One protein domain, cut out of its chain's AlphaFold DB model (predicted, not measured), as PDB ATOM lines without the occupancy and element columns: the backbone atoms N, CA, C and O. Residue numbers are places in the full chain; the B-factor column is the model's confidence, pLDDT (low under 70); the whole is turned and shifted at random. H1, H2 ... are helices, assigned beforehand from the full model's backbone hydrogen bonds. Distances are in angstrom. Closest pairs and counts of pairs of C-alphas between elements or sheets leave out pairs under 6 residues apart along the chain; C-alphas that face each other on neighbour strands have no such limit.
ATOM      1  N   VAL A   4     132.406 121.450 161.380       61.44
ATOM      2  CA  VAL A   4     133.031 121.124 162.670       61.44
ATOM      3  C   VAL A   4     134.535 121.448 162.679       61.44
ATOM      4  O   VAL A   4     135.027 122.003 163.656       61.44
ATOM      5  N   ASN A   5     135.247 121.205 161.574       77.44
ATOM      6  CA  ASN A   5     136.687 121.481 161.466       77.44
ATOM      7  C   ASN A   5     136.981 122.983 161.347       77.44
ATOM      8  O   ASN A   5     137.987 123.461 161.862       77.44
ATOM      9  N   LEU A   6     136.108 123.743 160.676       78.56
ATOM     10  CA  LEU A   6     136.276 125.194 160.530       78.56
ATOM     11  C   LEU A   6     136.127 125.903 161.874       78.56
ATOM     12  O   LEU A   6     136.919 126.784 162.203       78.56
ATOM     13  N   ARG A   7     135.141 125.483 162.672       81.94
ATOM     14  CA  ARG A   7     134.917 126.028 164.012       81.94
ATOM     15  C   ARG A   7     136.095 125.756 164.942       81.94
ATOM     16  O   ARG A   7     136.491 126.650 165.684       81.94
ATOM     17  N   GLU A   8     136.646 124.548 164.906       87.31
ATOM     18  CA  GLU A   8     137.792 124.171 165.734       87.31
ATOM     19  C   GLU A   8     139.035 125.000 165.391       87.31
ATOM     20  O   GLU A   8     139.636 125.602 166.281       87.31
ATOM     21  N   VAL A   9     139.346 125.145 164.098       82.81
ATOM     22  CA  VAL A   9     140.437 126.010 163.618       82.81
ATOM     23  C   VAL A   9     140.196 127.464 164.036       82.81
ATOM     24  O   VAL A   9     141.091 128.108 164.585       82.81
ATOM     25  N   ALA A  10     138.983 127.986 163.852       86.25
ATOM     26  CA  ALA A  10     138.666 129.360 164.228       86.25
ATOM     27  C   ALA A  10     138.857 129.617 165.729       86.25
ATOM     28  O   ALA A  10     139.435 130.636 166.111       86.25
ATOM     29  N   LEU A  11     138.423 128.684 166.579       90.44
ATOM     30  CA  LEU A  11     138.605 128.778 168.026       90.44
ATOM     31  C   LEU A  11     140.077 128.659 168.420       90.44
ATOM     32  O   LEU A  11     140.559 129.474 169.205       90.44
ATOM     33  N   GLN A  12     140.805 127.691 167.868       90.31
ATOM     34  CA  GLN A  12     142.212 127.468 168.192       90.31
ATOM     35  C   GLN A  12     143.070 128.693 167.842       90.31
ATOM     36  O   GLN A  12     143.798 129.218 168.686       90.31
ATOM     37  N   PHE A  13     142.965 129.194 166.612       89.31
ATOM     38  CA  PHE A  13     143.788 130.319 166.169       89.31
ATOM     39  C   PHE A  13     143.275 131.654 166.712       89.31
ATOM     40  O   PHE A  13     144.087 132.494 167.097       89.31
ATOM     41  N   GLY A  14     141.957 131.824 166.857       89.06
ATOM     42  CA  GLY A  14     141.374 133.002 167.502       89.06
ATOM     43  C   GLY A  14     141.815 133.153 168.957       89.06
ATOM     44  O   GLY A  14     142.280 134.220 169.353       89.06
ATOM     45  N   THR A  15     141.762 132.078 169.749       91.31
ATOM     46  CA  THR A  15     142.257 132.103 171.139       91.31
ATOM     47  C   THR A  15     143.766 132.330 171.212       91.31
ATOM     48  O   THR A  15     144.225 133.083 172.070       91.31
ATOM     49  N   THR A  16     144.535 131.779 170.269       92.25
ATOM     50  CA  THR A  16     145.975 132.060 170.142       92.25
ATOM     51  C   THR A  16     146.237 133.548 169.870       92.25
ATOM     52  O   THR A  16     147.155 134.135 170.447       92.25
ATOM     53  N   GLY A  17     145.412 134.191 169.041       90.19
ATOM     54  CA  GLY A  17     145.471 135.635 168.795       90.19
ATOM     55  C   GLY A  17     145.222 136.456 170.061       90.19
ATOM     56  O   GLY A  17     146.006 137.344 170.388       90.19
ATOM     57  N   VAL A  18     144.198 136.092 170.839       93.31
ATOM     58  CA  VAL A  18     143.908 136.728 172.139       93.31
ATOM     59  C   VAL A  18     145.077 136.563 173.115       93.31
ATOM     60  O   VAL A  18     145.511 137.538 173.729       93.31
ATOM     61  N   ALA A  19     145.627 135.352 173.231       93.62
ATOM     62  CA  ALA A  19     146.790 135.086 174.076       93.62
ATOM     63  C   ALA A  19     148.004 135.928 173.651       93.62
ATOM     64  O   ALA A  19     148.701 136.475 174.504       93.62
ATOM     65  N   THR A  20     148.215 136.104 172.344       92.25
ATOM     66  CA  THR A  20     149.295 136.951 171.816       92.25
ATOM     67  C   THR A  20     149.125 138.404 172.263       92.25
ATOM     68  O   THR A  20     150.079 139.014 172.745       92.25
ATOM     69  N   THR A  21     147.907 138.946 172.189       91.81
ATOM     70  CA  THR A  21     147.609 140.298 172.683       91.81
ATOM     71  C   THR A  21     147.884 140.440 174.179       91.81
ATOM     72  O   THR A  21     148.440 141.455 174.595       91.81
ATOM     73  N   LEU A  22     147.567 139.430 174.997       94.12
ATOM     74  CA  LEU A  22     147.875 139.454 176.433       94.12
ATOM     75  C   LEU A  22     149.384 139.518 176.696       94.12
ATOM     76  O   LEU A  22     149.826 140.341 177.499       94.12
ATOM     77  N   VAL A  23     150.179 138.709 175.988       96.12
ATOM     78  CA  VAL A  23     151.646 138.734 176.109       96.12
ATOM     79  C   VAL A  23     152.207 140.091 175.685       96.12
ATOM     80  O   VAL A  23     153.017 140.670 176.409       96.12
ATOM     81  N   LEU A  24     151.748 140.636 174.554       93.50
ATOM     82  CA  LEU A  24     152.183 141.949 174.067       93.50
ATOM     83  C   LEU A  24     151.789 143.081 175.018       93.50
ATOM     84  O   LEU A  24     152.570 144.004 175.225       93.50
ATOM     85  N   THR A  25     150.610 142.991 175.632       93.00
ATOM     86  CA  THR A  25     150.161 143.959 176.639       93.00
ATOM     87  C   THR A  25     151.061 143.903 177.871       93.00
ATOM     88  O   THR A  25     151.524 144.942 178.332       93.00
ATOM     89  N   GLY A  26     151.382 142.704 178.371       93.00
ATOM     90  CA  GLY A  26     152.320 142.536 179.484       93.00
ATOM     91  C   GLY A  26     153.710 143.096 179.169       93.00
ATOM     92  O   GLY A  26     154.273 143.835 179.972       93.00
ATOM     93  N   ALA A  27     154.232 142.815 177.973       94.56
ATOM     94  CA  ALA A  27     155.509 143.362 177.515       94.56
ATOM     95  C   ALA A  27     155.481 144.896 177.406       94.56
ATOM     96  O   ALA A  27     156.439 145.556 177.802       94.56
ATOM     97  N   ALA A  28     154.378 145.470 176.919       93.75
ATOM     98  CA  ALA A  28     154.213 146.914 176.820       93.75
ATOM     99  C   ALA A  28     154.186 147.598 178.192       93.75
ATOM    100  O   ALA A  28     154.781 148.660 178.331       93.75
ATOM    101  N   VAL A  29     153.577 146.977 179.209       94.44
ATOM    102  CA  VAL A  29     153.631 147.483 180.592       94.44
ATOM    103  C   VAL A  29     155.064 147.468 181.127       94.44
ATOM    104  O   VAL A  29     155.503 148.452 181.705       94.44
ATOM    105  N   VAL A  30     155.810 146.379 180.910       96.00
ATOM    106  CA  VAL A  30     157.211 146.268 181.366       96.00
ATOM    107  C   VAL A  30     158.130 147.268 180.656       96.00
ATOM    108  O   VAL A  30     159.111 147.718 181.239       96.00
ATOM    109  N   ALA A  31     157.825 147.609 179.404       94.75
ATOM    110  CA  ALA A  31     158.614 148.521 178.582       94.75
ATOM    111  C   ALA A  31     158.138 149.988 178.626       94.75
ATOM    112  O   ALA A  31     158.603 150.780 177.807       94.75
ATOM    113  N   ASP A  32     157.194 150.341 179.510       92.69
ATOM    114  CA  ASP A  32     156.554 151.669 179.574       92.69
ATOM    115  C   ASP A  32     156.006 152.157 178.216       92.69
ATOM    116  O   ASP A  32     155.983 153.349 177.890       92.69
ATOM    117  N   PHE A  33     155.548 151.224 177.383       93.19
ATOM    118  CA  PHE A  33     155.012 151.527 176.067       93.19
ATOM    119  C   PHE A  33     153.552 152.004 176.168       93.19
ATOM    120  O   PHE A  33     152.750 151.407 176.895       93.19
ATOM    121  N   PRO A  34     153.144 153.034 175.402       93.94
ATOM    122  CA  PRO A  34     151.782 153.556 175.448       93.94
ATOM    123  C   PRO A  34     150.742 152.507 175.022       93.94
ATOM    124  O   PRO A  34     150.570 152.215 173.836       93.94
ATOM    125  N   LEU A  35     149.976 151.993 175.992       92.38
ATOM    126  CA  LEU A  35     148.966 150.945 175.778       92.38
ATOM    127  C   LEU A  35     147.864 151.353 174.795       92.38
ATOM    128  O   LEU A  35     147.391 150.526 174.019       92.38
ATOM    129  N   LYS A  36     147.510 152.641 174.761       92.38
ATOM    130  CA  LYS A  36     146.572 153.185 173.772       92.38
ATOM    131  C   LYS A  36     147.100 153.029 172.345       92.38
ATOM    132  O   LYS A  36     146.358 152.658 171.440       92.38
ATOM    133  N   LEU A  37     148.394 153.278 172.140       92.88
ATOM    134  CA  LEU A  37     149.040 153.120 170.839       92.88
ATOM    135  C   LEU A  37     149.147 151.642 170.463       92.88
ATOM    136  O   LEU A  37     148.859 151.289 169.322       92.88
ATOM    137  N   LEU A  38     149.460 150.773 171.429       92.88
ATOM    138  CA  LEU A  38     149.419 149.325 171.224       92.88
ATOM    139  C   LEU A  38     148.024 148.870 170.780       92.88
ATOM    140  O   LEU A  38     147.905 148.193 169.765       92.88
ATOM    141  N   GLY A  39     146.966 149.284 171.480       90.56
ATOM    142  CA  GLY A  39     145.586 148.952 171.118       90.56
ATOM    143  C   GLY A  39     145.211 149.419 169.707       90.56
ATOM    144  O   GLY A  39     144.578 148.670 168.959       90.56
ATOM    145  N   MET A  40     145.657 150.615 169.300       94.12
ATOM    146  CA  MET A  40     145.447 151.124 167.938       94.12
ATOM    147  C   MET A  40     146.158 150.256 166.897       94.12
ATOM    148  O   MET A  40     145.563 149.939 165.870       94.12
ATOM    149  N   ILE A  41     147.393 149.825 167.165       93.25
ATOM    150  CA  ILE A  41     148.150 148.934 166.275       93.25
ATOM    151  C   ILE A  41     147.481 147.558 166.182       93.25
ATOM    152  O   ILE A  41     147.249 147.061 165.080       93.25
ATOM    153  N   LEU A  42     147.143 146.959 167.327       93.50
ATOM    154  CA  LEU A  42     146.549 145.623 167.401       93.50
ATOM    155  C   LEU A  42     145.162 145.562 166.763       93.50
ATOM    156  O   LEU A  42     144.777 144.510 166.273       93.50
ATOM    157  N   THR A  43     144.433 146.675 166.728       92.56
ATOM    158  CA  THR A  43     143.150 146.773 166.018       92.56
ATOM    159  C   THR A  43     143.347 147.119 164.543       92.56
ATOM    160  O   THR A  43     142.716 146.529 163.668       92.56
ATOM    161  N   GLY A  44     144.238 148.067 164.249       90.50
ATOM    162  CA  GLY A  44     144.456 148.590 162.906       90.50
ATOM    163  C   GLY A  44     145.058 147.560 161.957       90.50
ATOM    164  O   GLY A  44     144.541 147.381 160.860       90.50
ATOM    165  N   ILE A  45     146.107 146.841 162.368       91.25
ATOM    166  CA  ILE A  45     146.783 145.869 161.492       91.25
ATOM    167  C   ILE A  45     145.809 144.789 160.985       91.25
ATOM    168  O   ILE A  45     145.729 144.608 159.768       91.25
ATOM    169  N   PRO A  46     145.018 144.106 161.838       91.38
ATOM    170  CA  PRO A  46     144.025 143.141 161.368       91.38
ATOM    171  C   PRO A  46     143.004 143.722 160.389       91.38
ATOM    172  O   PRO A  46     142.671 143.054 159.412       91.38
ATOM    173  N   LEU A  47     142.553 144.967 160.597       91.38
ATOM    174  CA  LEU A  47     141.589 145.625 159.705       91.38
ATOM    175  C   LEU A  47     142.127 145.854 158.287       91.38
ATOM    176  O   LEU A  47     141.333 145.894 157.354       91.38
ATOM    177  N   PHE A  48     143.445 145.972 158.101       88.69
ATOM    178  CA  PHE A  48     144.053 146.091 156.771       88.69
ATOM    179  C   PHE A  48     144.480 144.738 156.193       88.69
ATOM    180  O   PHE A  48     144.277 144.470 155.009       88.69
ATOM    181  N   VAL A  49     145.068 143.875 157.021       88.06
ATOM    182  CA  VAL A  49     145.685 142.626 156.555       88.06
ATOM    183  C   VAL A  49     144.637 141.559 156.239       88.06
ATOM    184  O   VAL A  49     144.768 140.875 155.225       88.06
ATOM    185  N   VAL A  50     143.579 141.426 157.049       89.00
ATOM    186  CA  VAL A  50     142.541 140.404 156.823       89.00
ATOM    187  C   VAL A  50     141.826 140.612 155.482       89.00
ATOM    188  O   VAL A  50     141.795 139.658 154.702       89.00
ATOM    189  N   PRO A  51     141.331 141.820 155.132       87.00
ATOM    190  CA  PRO A  51     140.746 142.051 153.812       87.00
ATOM    191  C   PRO A  51     141.720 141.789 152.662       87.00
ATOM    192  O   PRO A  51     141.308 141.268 151.632       87.00
ATOM    193  N   GLY A  52     143.010 142.096 152.839       85.75
ATOM    194  CA  GLY A  52     144.035 141.808 151.834       85.75
ATOM    195  C   GLY A  52     144.200 140.310 151.569       85.75
ATOM    196  O   GLY A  52     144.190 139.884 150.415       85.75
ATOM    197  N   ILE A  53     144.294 139.495 152.625       84.19
ATOM    198  CA  ILE A  53     144.407 138.031 152.505       84.19
ATOM    199  C   ILE A  53     143.156 137.443 151.843       84.19
ATOM    200  O   ILE A  53     143.272 136.614 150.938       84.19
ATOM    201  N   VAL A  54     141.968 137.877 152.274       84.62
ATOM    202  CA  VAL A  54     140.693 137.399 151.718       84.62
ATOM    203  C   VAL A  54     140.564 137.801 150.250       84.62
ATOM    204  O   VAL A  54     140.329 136.937 149.413       84.62
ATOM    205  N   GLY A  55     140.832 139.063 149.908       80.62
ATOM    206  CA  GLY A  55     140.738 139.552 148.530       80.62
ATOM    207  C   GLY A  55     141.695 138.848 147.562       80.62
ATOM    208  O   GLY A  55     141.300 138.505 146.452       80.62
ATOM    209  N   ILE A  56     142.936 138.569 147.982       80.50
ATOM    210  CA  ILE A  56     143.890 137.790 147.170       80.50
ATOM    211  C   ILE A  56     143.398 136.348 146.985       80.50
ATOM    212  O   ILE A  56     143.533 135.782 145.900       80.50
ATOM    213  N   THR A  57     142.817 135.760 148.032       78.44
ATOM    214  CA  THR A  57     142.288 134.392 147.983       78.44
ATOM    215  C   THR A  57     141.099 134.299 147.025       78.44
ATOM    216  O   THR A  57     141.088 133.419 146.164       78.44
ATOM    217  N   ASP A  58     140.151 135.232 147.108       78.12
ATOM    218  CA  ASP A  58     138.981 135.283 146.226       78.12
ATOM    219  C   ASP A  58     139.388 135.483 144.759       78.12
ATOM    220  O   ASP A  58     138.941 134.735 143.887       78.12
ATOM    221  N   ALA A  59     140.316 136.408 144.485       71.75
ATOM    222  CA  ALA A  59     140.839 136.628 143.137       71.75
ATOM    223  C   ALA A  59     141.552 135.383 142.574       71.75
ATOM    224  O   ALA A  59     141.416 135.052 141.391       71.75
ATOM    225  N   GLY A  60     142.294 134.661 143.419       69.88
ATOM    226  CA  GLY A  60     142.929 133.396 143.050       69.88
ATOM    227  C   GLY A  60     141.910 132.310 142.691       69.88
ATOM    228  O   GLY A  60     142.078 131.622 141.682       69.88
ATOM    229  N   ILE A  61     140.832 132.185 143.471       72.44
ATOM    230  CA  ILE A  61     139.741 131.231 143.213       72.44
ATOM    231  C   ILE A  61     139.019 131.573 141.908       72.44
ATOM    232  O   ILE A  61     138.784 130.681 141.092       72.44
ATOM    233  N   GLU A  62     138.697 132.846 141.685       72.50
ATOM    234  CA  GLU A  62     138.025 133.300 140.466       72.50
ATOM    235  C   GLU A  62     138.879 133.029 139.222       72.50
ATOM    236  O   GLU A  62     138.391 132.466 138.239       72.50
ATOM    237  N   THR A  63     140.178 133.328 139.297       70.38
ATOM    238  CA  THR A  63     141.128 133.063 138.208       70.38
ATOM    239  C   THR A  63     141.235 131.564 137.923       70.38
ATOM    240  O   THR A  63     141.116 131.145 136.773       70.38
ATOM    241  N   ALA A  64     141.378 130.729 138.958       66.00
ATOM    242  CA  ALA A  64     141.445 129.277 138.800       66.00
ATOM    243  C   ALA A  64     140.147 128.693 138.214       66.00
ATOM    244  O   ALA A  64     140.192 127.799 137.364       66.00
ATOM    245  N   ALA A  65     138.985 129.211 138.625       68.88
ATOM    246  CA  ALA A  65     137.688 128.809 138.087       68.88
ATOM    247  C   ALA A  65     137.519 129.227 136.616       68.88
ATOM    248  O   ALA A  65     137.005 128.443 135.812       68.88
ATOM    249  N   ALA A  66     137.975 130.424 136.239       68.69
ATOM    250  CA  ALA A  66     137.973 130.888 134.854       68.69
ATOM    251  C   ALA A  66     138.886 130.020 133.970       68.69
ATOM    252  O   ALA A  66     138.445 129.539 132.924       68.69
ATOM    253  N   SER A  67     140.108 129.726 134.422       62.53
ATOM    254  CA  SER A  67     141.038 128.831 133.716       62.53
ATOM    255  C   SER A  67     140.489 127.407 133.579       62.53
ATOM    256  O   SER A  67     140.633 126.801 132.518       62.53
ATOM    257  N   ALA A  68     139.803 126.883 134.601       64.94
ATOM    258  CA  ALA A  68     139.134 125.580 134.531       64.94
ATOM    259  C   ALA A  68     138.050 125.542 133.445       64.94
ATOM    260  O   ALA A  68     137.973 124.583 132.679       64.94
ATOM    261  N   ARG A  69     137.220 126.591 133.358       65.88
ATOM    262  CA  ARG A  69     136.154 126.696 132.347       65.88
ATOM    263  C   ARG A  69     136.723 126.780 130.934       65.88
ATOM    264  O   ARG A  69     136.198 126.126 130.036       65.88
ATOM    265  N   ILE A  70     137.804 127.538 130.747       65.19
ATOM    266  CA  ILE A  70     138.477 127.670 129.450       65.19
ATOM    267  C   ILE A  70     139.095 126.329 129.036       65.19
ATOM    268  O   ILE A  70     138.776 125.847 127.952       65.19
ATOM    269  N   GLY A  71     139.875 125.680 129.909       61.31
ATOM    270  CA  GLY A  71     140.483 124.371 129.624       61.31
ATOM    271  C   GLY A  71     139.458 123.263 129.356       61.31
ATOM    272  O   GLY A  71     139.651 122.437 128.466       61.31
ATOM    273  N   ALA A  72     138.318 123.283 130.057       65.31
ATOM    274  CA  ALA A  72     137.206 122.375 129.777       65.31
ATOM    275  C   ALA A  72     136.568 122.632 128.400       65.31
ATOM    276  O   ALA A  72     136.196 121.687 127.712       65.31
ATOM    277  N   SER A  73     136.457 123.898 127.982       68.88
ATOM    278  CA  SER A  73     135.873 124.266 126.684       68.88
ATOM    279  C   SER A  73     136.787 123.977 125.487       68.88
ATOM    280  O   SER A  73     136.290 123.736 124.389       68.88
ATOM    281  N   THR A  74     138.108 123.972 125.687       66.31
ATOM    282  CA  THR A  74     139.105 123.724 124.633       66.31
ATOM    283  C   THR A  74     139.573 122.269 124.565       66.31
ATOM    284  O   THR A  74     140.282 121.912 123.627       66.31
ATOM    285  N   GLY A  75     139.180 121.421 125.523       61.28
ATOM    286  CA  GLY A  75     139.551 120.002 125.563       61.28
ATOM    287  C   GLY A  75     141.031 119.741 125.872       61.28
ATOM    288  O   GLY A  75     141.476 118.604 125.739       61.28
ATOM    289  N   ASP A  76     141.782 120.767 126.286       61.38
ATOM    290  CA  ASP A  76     143.214 120.680 126.578       61.38
ATOM    291  C   ASP A  76     143.485 120.967 128.071       61.38
ATOM    292  O   ASP A  76     143.466 122.128 128.503       61.38
ATOM    293  N   PRO A  77     143.747 119.930 128.891       57.34
ATOM    294  CA  PRO A  77     144.017 120.087 130.317       57.34
ATOM    295  C   PRO A  77     145.323 120.847 130.616       57.34
ATOM    296  O   PRO A  77     145.502 121.292 131.748       57.34
ATOM    297  N   GLY A  78     146.211 121.062 129.634       56.25
ATOM    298  CA  GLY A  78     147.432 121.864 129.794       56.25
ATOM    299  C   GLY A  78     147.185 123.372 129.960       56.25
ATOM    300  O   GLY A  78     148.051 124.087 130.461       56.25
ATOM    301  N   GLN A  79     145.991 123.856 129.600       55.94
ATOM    302  CA  GLN A  79     145.554 125.246 129.816       55.94
ATOM    303  C   GLN A  79     145.116 125.511 131.271       55.94
ATOM    304  O   GLN A  79     144.894 126.657 131.666       55.94
ATOM    305  N   TYR A  80     145.002 124.464 132.095       54.03
ATOM    306  CA  TYR A  80     144.687 124.577 133.514       54.03
ATOM    307  C   TYR A  80     145.946 124.946 134.315       54.03
ATOM    308  O   TYR A  80     146.715 124.088 134.747       54.03
ATOM    309  N   GLN A  81     146.177 126.241 134.535       56.47
ATOM    310  CA  GLN A  81     147.301 126.725 135.347       56.47
ATOM    311  C   GLN A  81     146.988 126.667 136.852       56.47
ATOM    312  O   GLN A  81     146.863 127.689 137.521       56.47
ATOM    313  N   ALA A  82     146.909 125.459 137.416       52.59
ATOM    314  CA  ALA A  82     146.764 125.257 138.865       52.59
ATOM    315  C   ALA A  82     147.980 125.742 139.680       52.59
ATOM    316  O   ALA A  82     147.876 125.968 140.883       52.59
ATOM    317  N   GLY A  83     149.145 125.879 139.036       49.38
ATOM    318  CA  GLY A  83     150.422 126.159 139.700       49.38
ATOM    319  C   GLY A  83     150.673 127.621 140.073       49.38
ATOM    320  O   GLY A  83     151.649 127.891 140.762       49.38
ATOM    321  N   ASN A  84     149.821 128.561 139.644       46.75
ATOM    322  CA  ASN A  84     150.026 129.993 139.903       46.75
ATOM    323  C   ASN A  84     149.325 130.495 141.179       46.75
ATOM    324  O   ASN A  84     149.278 131.697 141.439       46.75
ATOM    325  N   VAL A  85     148.774 129.580 141.982       51.97
ATOM    326  CA  VAL A  85     148.243 129.905 143.305       51.97
ATOM    327  C   VAL A  85     149.436 130.208 144.201       51.97
ATOM    328  O   VAL A  85     150.185 129.303 144.565       51.97
ATOM    329  N   ILE A  86     149.633 131.488 144.527       44.84
ATOM    330  CA  ILE A  86     150.621 131.925 145.515       44.84
ATOM    331  C   ILE A  86     150.399 131.062 146.768       44.84
ATOM    332  O   ILE A  86     149.299 131.107 147.327       44.84
ATOM    333  N   PRO A  87     151.379 130.248 147.202       44.53
ATOM    334  CA  PRO A  87     151.228 129.425 148.390       44.53
ATOM    335  C   PRO A  87     151.274 130.345 149.608       44.53
ATOM    336  O   PRO A  87     152.323 130.576 150.204       44.53
ATOM    337  N   ILE A  88     150.127 130.919 149.959       48.28
ATOM    338  CA  ILE A  88     149.957 131.618 151.224       48.28
ATOM    339  C   ILE A  88     149.817 130.517 152.284       48.28
ATOM    340  O   ILE A  88     148.885 129.710 152.188       48.28
ATOM    341  N   PRO A  89     150.735 130.413 153.264       50.50
ATOM    342  CA  PRO A  89     150.575 129.472 154.367       50.50
ATOM    343  C   PRO A  89     149.200 129.672 155.016       50.50
ATOM    344  O   PRO A  89     148.789 130.803 155.254       50.50
ATOM    345  N   ASN A  90     148.493 128.554 155.218       73.25
ATOM    346  CA  ASN A  90     147.073 128.430 155.568       73.25
ATOM    347  C   ASN A  90     146.348 129.762 155.901       73.25
ATOM    348  O   ASN A  90     146.305 130.158 157.072       73.25
ATOM    349  N   PRO A  91     145.756 130.450 154.902       77.56
ATOM    350  CA  PRO A  91     145.212 131.800 155.071       77.56
ATOM    351  C   PRO A  91     144.110 131.857 156.134       77.56
ATOM    352  O   PRO A  91     143.981 132.857 156.835       77.56
ATOM    353  N   LEU A  92     143.371 130.760 156.329       82.69
ATOM    354  CA  LEU A  92     142.352 130.652 157.368       82.69
ATOM    355  C   LEU A  92     142.949 130.790 158.776       82.69
ATOM    356  O   LEU A  92     142.393 131.499 159.609       82.69
ATOM    357  N   GLN A  93     144.095 130.159 159.043       85.44
ATOM    358  CA  GLN A  93     144.754 130.242 160.353       85.44
ATOM    359  C   GLN A  93     145.221 131.669 160.641       85.44
ATOM    360  O   GLN A  93     144.982 132.185 161.732       85.44
ATOM    361  N   ALA A  94     145.838 132.315 159.646       85.44
ATOM    362  CA  ALA A  94     146.307 133.692 159.754       85.44
ATOM    363  C   ALA A  94     145.145 134.665 159.997       85.44
ATOM    364  O   ALA A  94     145.229 135.506 160.890       85.44
ATOM    365  N   VAL A  95     144.040 134.511 159.261       89.69
ATOM    366  CA  VAL A  95     142.828 135.320 159.447       89.69
ATOM    367  C   VAL A  95     142.234 135.099 160.835       89.69
ATOM    368  O   VAL A  95     141.980 136.070 161.542       89.69
ATOM    369  N   CYS A  96     142.063 133.852 161.277       90.81
ATOM    370  CA  CYS A  96     141.508 133.563 162.601       90.81
ATOM    371  C   CYS A  96     142.390 134.113 163.732       90.81
ATOM    372  O   CYS A  96     141.865 134.691 164.683       90.81
ATOM    373  N   TRP A  97     143.715 133.997 163.612       91.31
ATOM    374  CA  TRP A  97     144.658 134.587 164.561       91.31
ATOM    375  C   TRP A  97     144.573 136.119 164.582       91.31
ATOM    376  O   TRP A  97     144.402 136.698 165.656       91.31
ATOM    377  N   LEU A  98     144.594 136.777 163.417       91.88
ATOM    378  CA  LEU A  98     144.454 138.235 163.303       91.88
ATOM    379  C   LEU A  98     143.116 138.734 163.859       91.88
ATOM    380  O   LEU A  98     143.082 139.771 164.516       91.88
ATOM    381  N   CYS A  99     142.027 137.992 163.652       92.12
ATOM    382  CA  CYS A  99     140.729 138.305 164.246       92.12
ATOM    383  C   CYS A  99     140.790 138.268 165.779       92.12
ATOM    384  O   CYS A  99     140.296 139.186 166.430       92.12
ATOM    385  N   GLY A 100     141.436 137.254 166.363       90.94
ATOM    386  CA  GLY A 100     141.657 137.182 167.810       90.94
ATOM    387  C   GLY A 100     142.474 138.362 168.346       90.94
ATOM    388  O   GLY A 100     142.091 138.973 169.346       90.94
ATOM    389  N   VAL A 101     143.555 138.720 167.644       94.06
ATOM    390  CA  VAL A 101     144.393 139.887 167.969       94.06
ATOM    391  C   VAL A 101     143.578 141.178 167.915       94.06
ATOM    392  O   VAL A 101     143.613 141.955 168.867       94.06
ATOM    393  N   GLY A 102     142.811 141.377 166.841       92.00
ATOM    394  CA  GLY A 102     141.991 142.568 166.621       92.00
ATOM    395  C   GLY A 102     140.903 142.740 167.672       92.00
ATOM    396  O   GLY A 102     140.781 143.817 168.246       92.00
ATOM    397  N   VAL A 103     140.160 141.676 167.996       93.94
ATOM    398  CA  VAL A 103     139.126 141.711 169.047       93.94
ATOM    399  C   VAL A 103     139.740 142.068 170.401       93.94
ATOM    400  O   VAL A 103     139.234 142.950 171.093       93.94
ATOM    401  N   ALA A 104     140.856 141.436 170.771       93.31
ATOM    402  CA  ALA A 104     141.550 141.767 172.012       93.31
ATOM    403  C   ALA A 104     142.141 143.193 171.990       93.31
ATOM    404  O   ALA A 104     142.141 143.869 173.015       93.31
ATOM    405  N   GLY A 105     142.588 143.677 170.827       91.25
ATOM    406  CA  GLY A 105     143.032 145.056 170.614       91.25
ATOM    407  C   GLY A 105     141.918 146.081 170.837       91.25
ATOM    408  O   GLY A 105     142.150 147.090 171.501       91.25
ATOM    409  N   VAL A 106     140.696 145.795 170.374       92.50
ATOM    410  CA  VAL A 106     139.509 146.630 170.637       92.50
ATOM    411  C   VAL A 106     139.199 146.677 172.131       92.50
ATOM    412  O   VAL A 106     138.928 147.749 172.668       92.50
ATOM    413  N   VAL A 107     139.279 145.536 172.822       94.81
ATOM    414  CA  VAL A 107     139.102 145.486 174.281       94.81
ATOM    415  C   VAL A 107     140.174 146.324 174.981       94.81
ATOM    416  O   VAL A 107     139.844 147.134 175.842       94.81
ATOM    417  N   LEU A 108     141.441 146.192 174.584       92.25
ATOM    418  CA  LEU A 108     142.536 146.992 175.138       92.25
ATOM    419  C   LEU A 108     142.319 148.496 174.907       92.25
ATOM    420  O   LEU A 108     142.539 149.294 175.817       92.25
ATOM    421  N   LEU A 109     141.847 148.892 173.721       92.38
ATOM    422  CA  LEU A 109     141.476 150.279 173.437       92.38
ATOM    423  C   LEU A 109     140.354 150.764 174.348       92.38
ATOM    424  O   LEU A 109     140.477 151.838 174.919       92.38
ATOM    425  N   ALA A 110     139.295 149.974 174.525       92.38
ATOM    426  CA  ALA A 110     138.178 150.337 175.394       92.38
ATOM    427  C   ALA A 110     138.611 150.531 176.859       92.38
ATOM    428  O   ALA A 110     138.066 151.386 177.548       92.38
ATOM    429  N   LEU A 111     139.607 149.771 177.324       91.69
ATOM    430  CA  LEU A 111     140.163 149.881 178.677       91.69
ATOM    431  C   LEU A 111     141.147 151.050 178.854       91.69
ATOM    432  O   LEU A 111     141.467 151.404 179.986       91.69
ATOM    433  N   THR A 112     141.656 151.617 177.759       87.62
ATOM    434  CA  THR A 112     142.680 152.682 177.757       87.62
ATOM    435  C   THR A 112     142.182 153.994 177.138       87.62
ATOM    436  O   THR A 112     142.981 154.904 176.884       87.62
TER     437      THR A 112
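AT A GLANCE: This is residues 4 to 112 of the 113 residues of an uncharacterized protein of Halobacterium sp. DL1 (UniProt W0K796). A long helix, H2, makes the longest axis; H3 packs on its first half and H1 crosses H3, in a three-helix up-and-down bundle, each helix running against the one before. The rest of H2 runs on past the bundle, and the unnamed residues 75 to 90 fold back to H3. The 109 printed residues, all helix in class, order H1, H2, H3, are only just loose, close to extended: radius of gyration of the C-alphas 19.2 A, spans 64 by 28 by 20 A.

HOW THE PARTS SIT: H2, residues 35 to 74, touches H3, residues 91 to 111, with residues 35 to 54 alone, closest C-alphas Thr 43 and Gly 102, 4.4 A; this hairpin has a shallow tilt of 24 degrees, opposite ways. H1, residues 4 to 30, touches H3 with residues 9 to 21 alone, closest C-alphas Gly 14 and Gly 100, 4.2 A, at a steep tilt of 44 degrees, the same way. H1 and H2, also a hairpin, touch through residues 21 to 29 and 35 to 42 alone, closest C-alphas Ala 28 and Leu 35, 6.7 A, at a shallow tilt of 31 degrees, opposite ways. Every O i to N i+4 pair is within hydrogen-bond range in H1 and H3, and 34 of 36 in H2.

IN THESE COORDINATES: H2 is 58.8 A long, H1 39.6 A and H3 30.2 A. C-alpha 4 is at (133.031, 121.124, 162.670) and C-alpha 111 at (140.163, 149.881, 178.677).

THE WHOLE: The farthest C-alphas, Asp 32 and Gly 75, are 64.9 A apart. The printed part has no cut; the link H2 to H3 is long. The model's pLDDT is under 70 at residues 4, 60 and 64 to 89.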